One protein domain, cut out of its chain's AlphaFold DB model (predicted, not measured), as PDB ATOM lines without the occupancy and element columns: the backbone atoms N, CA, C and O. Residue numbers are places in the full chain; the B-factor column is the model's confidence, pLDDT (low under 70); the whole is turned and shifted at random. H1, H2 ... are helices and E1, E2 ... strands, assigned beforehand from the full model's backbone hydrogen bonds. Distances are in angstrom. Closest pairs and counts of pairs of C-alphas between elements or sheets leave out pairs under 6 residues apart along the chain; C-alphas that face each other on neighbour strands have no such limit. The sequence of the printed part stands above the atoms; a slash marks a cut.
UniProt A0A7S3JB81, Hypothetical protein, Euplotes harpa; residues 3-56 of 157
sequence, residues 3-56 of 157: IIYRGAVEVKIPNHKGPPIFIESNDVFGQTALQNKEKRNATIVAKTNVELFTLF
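This is residues 3 to 56 of the 157 residues of the protein "Hypothetical protein" of Euplotes harpa (UniProt A0A7S3JB81). Two small antiparallel sheets, E3-E2-E4 and E1-E5, form the arms of a flat V, joined at its base by residues 7 to 8 and 47 to 50, with short helix H1 at the open side. The 54 printed residues run E1, E2, E3, H1, E4, E5; the class is mixed, with under half in named elements. The whole is compact, radius of gyration of the C-alphas 11.5 A, spanning 28 by 27 by 13 A.

Inner strand E2, residues 9 to 12, is antiparallel to E4, residues 43 to 46, at 155 degrees; N 10 and O 45, 2.8 A apart, are within hydrogen-bond range. E2 and E3, residues 21 to 23, form a hairpin, with N 11 to O 21 2.8 A. E1, residues 3 to 6, and E5, residues 51 to 54, stand at 162 degrees, with N 5 to O 51 2.9 A. E3, H1, residues 32 to 36, and E4 make a split strand-helix-strand unit, E2 between its strands, crossover right-handed. H1 is not on that sheet; its O i to N i+4 pair is within range.

E1 spans 9.1 A from C-alpha 3 (62.143, 43.027, 100.513), E2 9.7 A, E3 6.8 A, H1 5.9 A, E4 10.2 A, and E5 9.9 A to C-alpha 54 (62.226, 41.406, 106.922).

The farthest C-alphas, of Lys 17 and Phe 56, are 30.8 A apart. The printed part has no cut and no long link; no printed residue is under 70.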
ATOM      1  N   ILE A   3      62.777  43.186 101.827       94.56
ATOM      2  CA  ILE A   3      62.143  43.027 100.513       94.56
ATOM      3  C   ILE A   3      60.960  43.988 100.463       94.56
ATOM      4  O   ILE A   3      60.117  43.955 101.364       94.56
ATOM      5  N   ILE A   4      60.897  44.839  99.439       95.56
ATOM      6  CA  ILE A   4      59.822  45.824  99.283       95.56
ATOM      7  C   ILE A   4      58.595  45.148  98.692       95.56
ATOM      8  O   ILE A   4      58.574  44.809  97.513       95.56
ATOM      9  N   TYR A   5      57.559  44.977  99.511       95.62
ATOM     10  CA  TYR A   5      56.262  44.504  99.037       95.62
ATOM     11  C   TYR A   5      55.487  45.636  98.359       95.62
ATOM     12  O   TYR A   5      54.958  45.467  97.262       95.62
ATOM     13  N   ARG A   6      55.461  46.814  98.994       96.44
ATOM     14  CA  ARG A   6      54.790  48.007  98.472       96.44
ATOM     15  C   ARG A   6      55.513  49.274  98.910       96.44
ATOM     16  O   ARG A   6      55.985  49.351 100.038       96.44
ATOM     17  N   GLY A   7      55.533  50.283  98.042       95.81
ATOM     18  CA  GLY A   7      56.082  51.610  98.323       95.81
ATOM     19  C   GLY A   7      57.453  51.841  97.684       95.81
ATOM     20  O   GLY A   7      57.891  51.062  96.839       95.81
ATOM     21  N   ALA A   8      58.098  52.943  98.068       95.44
ATOM     22  CA  ALA A   8      59.385  53.378  97.532       95.44
ATOM     23  C   ALA A   8      60.291  53.954  98.630       95.44
ATOM     24  O   ALA A   8      59.832  54.644  99.551       95.44
ATOM     25  N   VAL A   9      61.592  53.700  98.506       96.44
ATOM     26  CA  VAL A   9      62.628  54.185  99.427       96.44
ATOM     27  C   VAL A   9      63.759  54.880  98.668       96.44
ATOM     28  O   VAL A   9      64.047  54.563  97.519       96.44
ATOM     29  N   GLU A  10      64.423  55.825  99.324       95.88
ATOM     30  CA  GLU A  10      65.670  56.444  98.869       95.88
ATOM     31  C   GLU A  10      66.853  55.847  99.637       95.88
ATOM     32  O   GLU A  10      66.817  55.739 100.868       95.88
ATOM     33  N   VAL A  11      67.923  55.515  98.915       95.12
ATOM     34  CA  VAL A  11      69.194  55.044  99.470       95.12
ATOM     35  C   VAL A  11      70.179  56.206  99.543       95.12
ATOM     36  O   VAL A  11      70.591  56.765  98.529       95.12
ATOM     37  N   LYS A  12      70.606  56.544 100.757       93.56
ATOM     38  CA  LYS A  12      71.615  57.570 101.028       93.56
ATOM     39  C   LYS A  12      72.928  56.909 101.422       93.56
ATOM     40  O   LYS A  12      73.070  56.403 102.535       93.56
ATOM     41  N   ILE A  13      73.887  56.917 100.505       91.69
ATOM     42  CA  ILE A  13      75.239  56.398 100.731       91.69
ATOM     43  C   ILE A  13      76.151  57.573 101.127       91.69
ATOM     44  O   ILE A  13      76.119  58.609 100.454       91.69
ATOM     45  N   PRO A  14      76.967  57.456 102.194       88.88
ATOM     46  CA  PRO A  14      77.934  58.490 102.552       88.88
ATOM     47  C   PRO A  14      78.869  58.821 101.379       88.88
ATOM     48  O   PRO A  14      79.411  57.919 100.746       88.88
ATOM     49  N   ASN A  15      79.085  60.111 101.106       89.00
ATOM     50  CA  ASN A  15      79.972  60.617 100.044       89.00
ATOM     51  C   ASN A  15      79.597  60.230  98.597       89.00
ATOM     52  O   ASN A  15      80.417  60.399  97.692       89.00
ATOM     53  N   HIS A  16      78.373  59.755  98.342       89.12
ATOM     54  CA  HIS A  16      77.894  59.524  96.977       89.12
ATOM     55  C   HIS A  16      77.705  60.851  96.233       89.12
ATOM     56  O   HIS A  16      76.943  61.709  96.671       89.12
ATOM     57  N   LYS A  17      78.407  61.023  95.106       86.88
ATOM     58  CA  LYS A  17      78.339  62.225  94.248       86.88
ATOM     59  C   LYS A  17      77.422  62.055  93.028       86.88
ATOM     60  O   LYS A  17      77.390  62.928  92.166       86.88
ATOM     61  N   GLY A  18      76.728  60.922  92.925       88.94
ATOM     62  CA  GLY A  18      75.812  60.625  91.825       88.94
ATOM     63  C   GLY A  18      74.375  61.096  92.084       88.94
ATOM     64  O   GLY A  18      74.090  61.686  93.128       88.94
ATOM     65  N   PRO A  19      73.453  60.812  91.147       90.56
ATOM     66  CA  PRO A  19      72.032  61.071  91.351       90.56
ATOM     67  C   PRO A  19      71.478  60.258  92.538       90.56
ATOM     68  O   PRO A  19      72.063  59.226  92.899       90.56
ATOM     69  N   PRO A  20      70.352  60.695  93.139       89.38
ATOM     70  CA  PRO A  20      69.668  59.937  94.180       89.38
ATOM     71  C   PRO A  20      69.292  58.537  93.691       89.38
ATOM     72  O   PRO A  20      68.833  58.364  92.563       89.38
ATOM     73  N   ILE A  21      69.482  57.545  94.558       94.00
ATOM     74  CA  ILE A  21      69.170  56.146  94.267       94.00
ATOM     75  C   ILE A  21      67.820  55.831  94.906       94.00
ATOM     76  O   ILE A  21      67.665  55.967  96.123       94.00
ATOM     77  N   PHE A  22      66.859  55.399  94.094       94.06
ATOM     78  CA  PHE A  22      65.540  54.967  94.546       94.06
ATOM     79  C   PHE A  22      65.363  53.474  94.310       94.06
ATOM     80  O   PHE A  22      65.856  52.937  93.322       94.06
ATOM     81  N   ILE A  23      64.671  52.827  95.240       94.94
ATOM     82  CA  ILE A  23      64.334  51.406  95.195       94.94
ATOM     83  C   ILE A  23      62.820  51.291  95.371       94.94
ATOM     84  O   ILE A  23      62.242  51.917  96.269       94.94
ATOM     85  N   GLU A  24      62.188  50.503  94.511       95.31
ATOM     86  CA  GLU A  24      60.735  50.344  94.444       95.31
ATOM     87  C   GLU A  24      60.291  48.918  94.806       95.31
ATOM     88  O   GLU A  24      61.069  48.085  95.269       95.31
ATOM     89  N   SER A  25      58.994  48.654  94.654       94.00
ATOM     90  CA  SER A  25      58.387  47.362  94.978       94.00
ATOM     91  C   SER A  25      58.980  46.228  94.131       94.00
ATOM     92  O   SER A  25      59.328  46.433  92.972       94.00
ATOM     93  N   ASN A  26      59.056  45.027  94.713       90.00
ATOM     94  CA  ASN A  26      59.744  43.831  94.200       90.00
ATOM     95  C   ASN A  26      61.278  43.880  94.213       90.00
ATOM     96  O   ASN A  26      61.912  42.960  93.697       90.00
ATOM     97  N   ASP A  27      61.877  44.894  94.833       93.00
ATOM     98  CA  ASP A  27      63.327  44.986  94.986       93.00
ATOM     99  C   ASP A  27      63.772  44.699  96.437       93.00
ATOM    100  O   ASP A  27      62.977  44.692  97.390       93.00
ATOM    101  N   VAL A  28      65.061  44.406  96.610       92.69
ATOM    102  CA  VAL A  28      65.671  43.916  97.848       92.69
ATOM    103  C   VAL A  28      66.831  44.817  98.245       92.69
ATOM    104  O   VAL A  28      67.685  45.170  97.437       92.69
ATOM    105  N   PHE A  29      66.936  45.143  99.534       91.56
ATOM    106  CA  PHE A  29      68.064  45.924 100.037       91.56
ATOM    107  C   PHE A  29      68.612  45.423 101.374       91.56
ATOM    108  O   PHE A  29      67.994  44.679 102.146       91.56
ATOM    109  N   GLY A  30      69.846  45.843 101.664       87.75
ATOM    110  CA  GLY A  30      70.549  45.458 102.883       87.75
ATOM    111  C   GLY A  30      70.970  43.986 102.919       87.75
ATOM    112  O   GLY A  30      71.070  43.423 104.012       87.75
ATOM    113  N   GLN A  31      71.187  43.376 101.749       85.94
ATOM    114  CA  GLN A  31      71.731  42.023 101.601       85.94
ATOM    115  C   GLN A  31      73.225  41.956 101.941       85.94
ATOM    116  O   GLN A  31      73.658  41.033 102.623       85.94
ATOM    117  N   THR A  32      73.997  42.983 101.571       83.25
ATOM    118  CA  THR A  32      75.458  43.023 101.757       83.25
ATOM    119  C   THR A  32      75.844  42.889 103.229       83.25
ATOM    120  O   THR A  32      76.659  42.048 103.590       83.25
ATOM    121  N   ALA A  33      75.171  43.637 104.108       80.06
ATOM    122  CA  ALA A  33      75.377  43.548 105.555       80.06
ATOM    123  C   ALA A  33      75.008  42.163 106.127       80.06
ATOM    124  O   ALA A  33      75.570  41.732 107.133       80.06
ATOM    125  N   LEU A  34      74.066  41.456 105.494       80.88
ATOM    126  CA  LEU A  34      73.654  40.116 105.909       80.88
ATOM    127  C   LEU A  34      74.732  39.073 105.584       80.88
ATOM    128  O   LEU A  34      75.060  38.247 106.439       80.88
ATOM    129  N   GLN A  35      75.285  39.153 104.370       78.00
ATOM    130  CA  GLN A  35      76.274  38.218 103.829       78.00
ATOM    131  C   GLN A  35      77.666  38.440 104.433       78.00
ATOM    132  O   GLN A  35      78.267  37.497 104.942       78.00
ATOM    133  N   ASN A  36      78.137  39.689 104.476       78.31
ATOM    134  CA  ASN A  36      79.526  40.004 104.830       78.31
ATOM    135  C   ASN A  36      79.745  40.278 106.327       78.31
ATOM    136  O   ASN A  36      80.858  40.583 106.740       78.31
ATOM    137  N   LYS A  37      78.694  40.199 107.162       73.88
ATOM    138  CA  LYS A  37      78.728  40.619 108.582       73.88
ATOM    139  C   LYS A  37      79.194  42.075 108.776       73.88
ATOM    140  O   LYS A  37      79.707  42.438 109.833       73.88
ATOM    141  N   GLU A  38      78.996  42.917 107.767       80.81
ATOM    142  CA  GLU A  38      79.402  44.321 107.775       80.81
ATOM    143  C   GLU A  38      78.340  45.232 108.406       80.81
ATOM    144  O   GLU A  38      77.143  44.922 108.446       80.81
ATOM    145  N   LYS A  39      78.773  46.409 108.879       86.00
ATOM    146  CA  LYS A  39      77.851  47.472 109.301       86.00
ATOM    147  C   LYS A  39      77.057  47.989 108.097       86.00
ATOM    148  O   LYS A  39      77.488  47.885 106.953       86.00
ATOM    149  N   ARG A  40      75.889  48.585 108.354       87.12
ATOM    150  CA  ARG A  40      75.082  49.225 107.302       87.12
ATOM    151  C   ARG A  40      75.912  50.313 106.610       87.12
ATOM    152  O   ARG A  40      76.368  51.242 107.266       87.12
ATOM    153  N   ASN A  41      76.083  50.182 105.299       87.69
ATOM    154  CA  ASN A  41      76.864  51.087 104.448       87.69
ATOM    155  C   ASN A  41      76.019  52.208 103.812       87.69
ATOM    156  O   ASN A  41      76.559  53.084 103.144       87.69
ATOM    157  N   ALA A  42      74.702  52.190 104.027       90.94
ATOM    158  CA  ALA A  42      73.765  53.181 103.521       90.94
ATOM    159  C   ALA A  42      72.621  53.418 104.516       90.94
ATOM    160  O   ALA A  42      72.226  52.518 105.264       90.94
ATOM    161  N   THR A  43      72.066  54.626 104.492       92.69
ATOM    162  CA  THR A  43      70.829  54.997 105.183       92.69
ATOM    163  C   THR A  43      69.655  54.855 104.220       92.69
ATOM    164  O   THR A  43      69.730  55.319 103.088       92.69
ATOM    165  N   ILE A  44      68.563  54.238 104.666       94.75
ATOM    166  CA  ILE A  44      67.352  54.044 103.859       94.75
ATOM    167  C   ILE A  44      66.255  54.958 104.396       94.75
ATOM    168  O   ILE A  44      66.012  54.979 105.601       94.75
ATOM    169  N   VAL A  45      65.608  55.719 103.514       95.56
ATOM    170  CA  VAL A  45      64.547  56.670 103.873       95.56
ATOM    171  C   VAL A  45      63.293  56.354 103.069       95.56
ATOM    172  O   VAL A  45      63.324  56.393 101.842       95.56
ATOM    173  N   ALA A  46      62.181  56.068 103.743       96.88
ATOM    174  CA  ALA A  46      60.899  55.866 103.075       96.88
ATOM    175  C   ALA A  46      60.429  57.165 102.399       96.88
ATOM    176  O   ALA A  46      60.463  58.239 103.005       96.88
ATOM    177  N   LYS A  47      60.010  57.069 101.135       96.94
ATOM    178  CA  LYS A  47      59.440  58.187 100.362       96.94
ATOM    179  C   LYS A  47      57.928  58.118 100.255       96.94
ATOM    180  O   LYS A  47      57.284  59.136 100.027       96.94
ATOM    181  N   THR A  48      57.376  56.932 100.460       96.56
ATOM    182  CA  THR A  48      55.943  56.670 100.551       96.56
ATOM    183  C   THR A  48      55.667  55.771 101.756       96.56
ATOM    184  O   THR A  48      56.593  55.380 102.471       96.56
ATOM    185  N   ASN A  49      54.397  55.437 102.000       97.19
ATOM    186  CA  ASN A  49      54.069  54.349 102.917       97.19
ATOM    187  C   ASN A  49      54.626  53.046 102.344       97.19
ATOM    188  O   ASN A  49      54.323  52.689 101.204       97.19
ATOM    189  N   VAL A  50      55.463  52.375 103.131       97.00
ATOM    190  CA  VAL A  50      56.245  51.226 102.687       97.00
ATOM    191  C   VAL A  50      55.892  50.004 103.532       97.00
ATOM    192  O   VAL A  50      55.953  50.051 104.759       97.00
ATOM    193  N   GLU A  51      55.546  48.911 102.860       97.19
ATOM    194  CA  GLU A  51      55.331  47.589 103.446       97.19
ATOM    195  C   GLU A  51      56.500  46.684 103.043       97.19
ATOM    196  O   GLU A  51      56.868  46.607 101.865       97.19
ATOM    197  N   LEU A  52      57.118  46.027 104.026       96.38
ATOM    198  CA  LEU A  52      58.370  45.290 103.849       96.38
ATOM    199  C   LEU A  52      58.275  43.912 104.485       96.38
ATOM    200  O   LEU A  52      57.818  43.779 105.621       96.38
ATOM    201  N   PHE A  53      58.852  42.918 103.817       95.19
ATOM    202  CA  PHE A  53      59.285  41.703 104.495       95.19
ATOM    203  C   PHE A  53      60.687  41.906 105.061       95.19
ATOM    204  O   PHE A  53      61.550  42.526 104.434       95.19
ATOM    205  N   THR A  54      60.924  41.359 106.251       93.00
ATOM    206  CA  THR A  54      62.226  41.406 106.922       93.00
ATOM    207  C   THR A  54      62.726  39.992 107.150       93.00
ATOM    208  O   THR A  54      62.018  39.177 107.729       93.00
ATOM    209  N   LEU A  55      63.963  39.724 106.735       91.19
ATOM    210  CA  LEU A  55      64.678  38.498 107.074       91.19
ATOM    211  C   LEU A  55      65.846  38.836 108.001       91.19
ATOM    212  O   LEU A  55      66.743  39.610 107.622       91.19
ATOM    213  N   PHE A  56      65.834  38.270 109.209       90.38
ATOM    214  CA  PHE A  56      66.917  38.448 110.168       90.38
ATOM    215  C   PHE A  56      68.131  37.609 109.789       90.38
ATOM    216  O   PHE A  56      68.055  36.646 109.028       90.38
TER     217      PHE A  56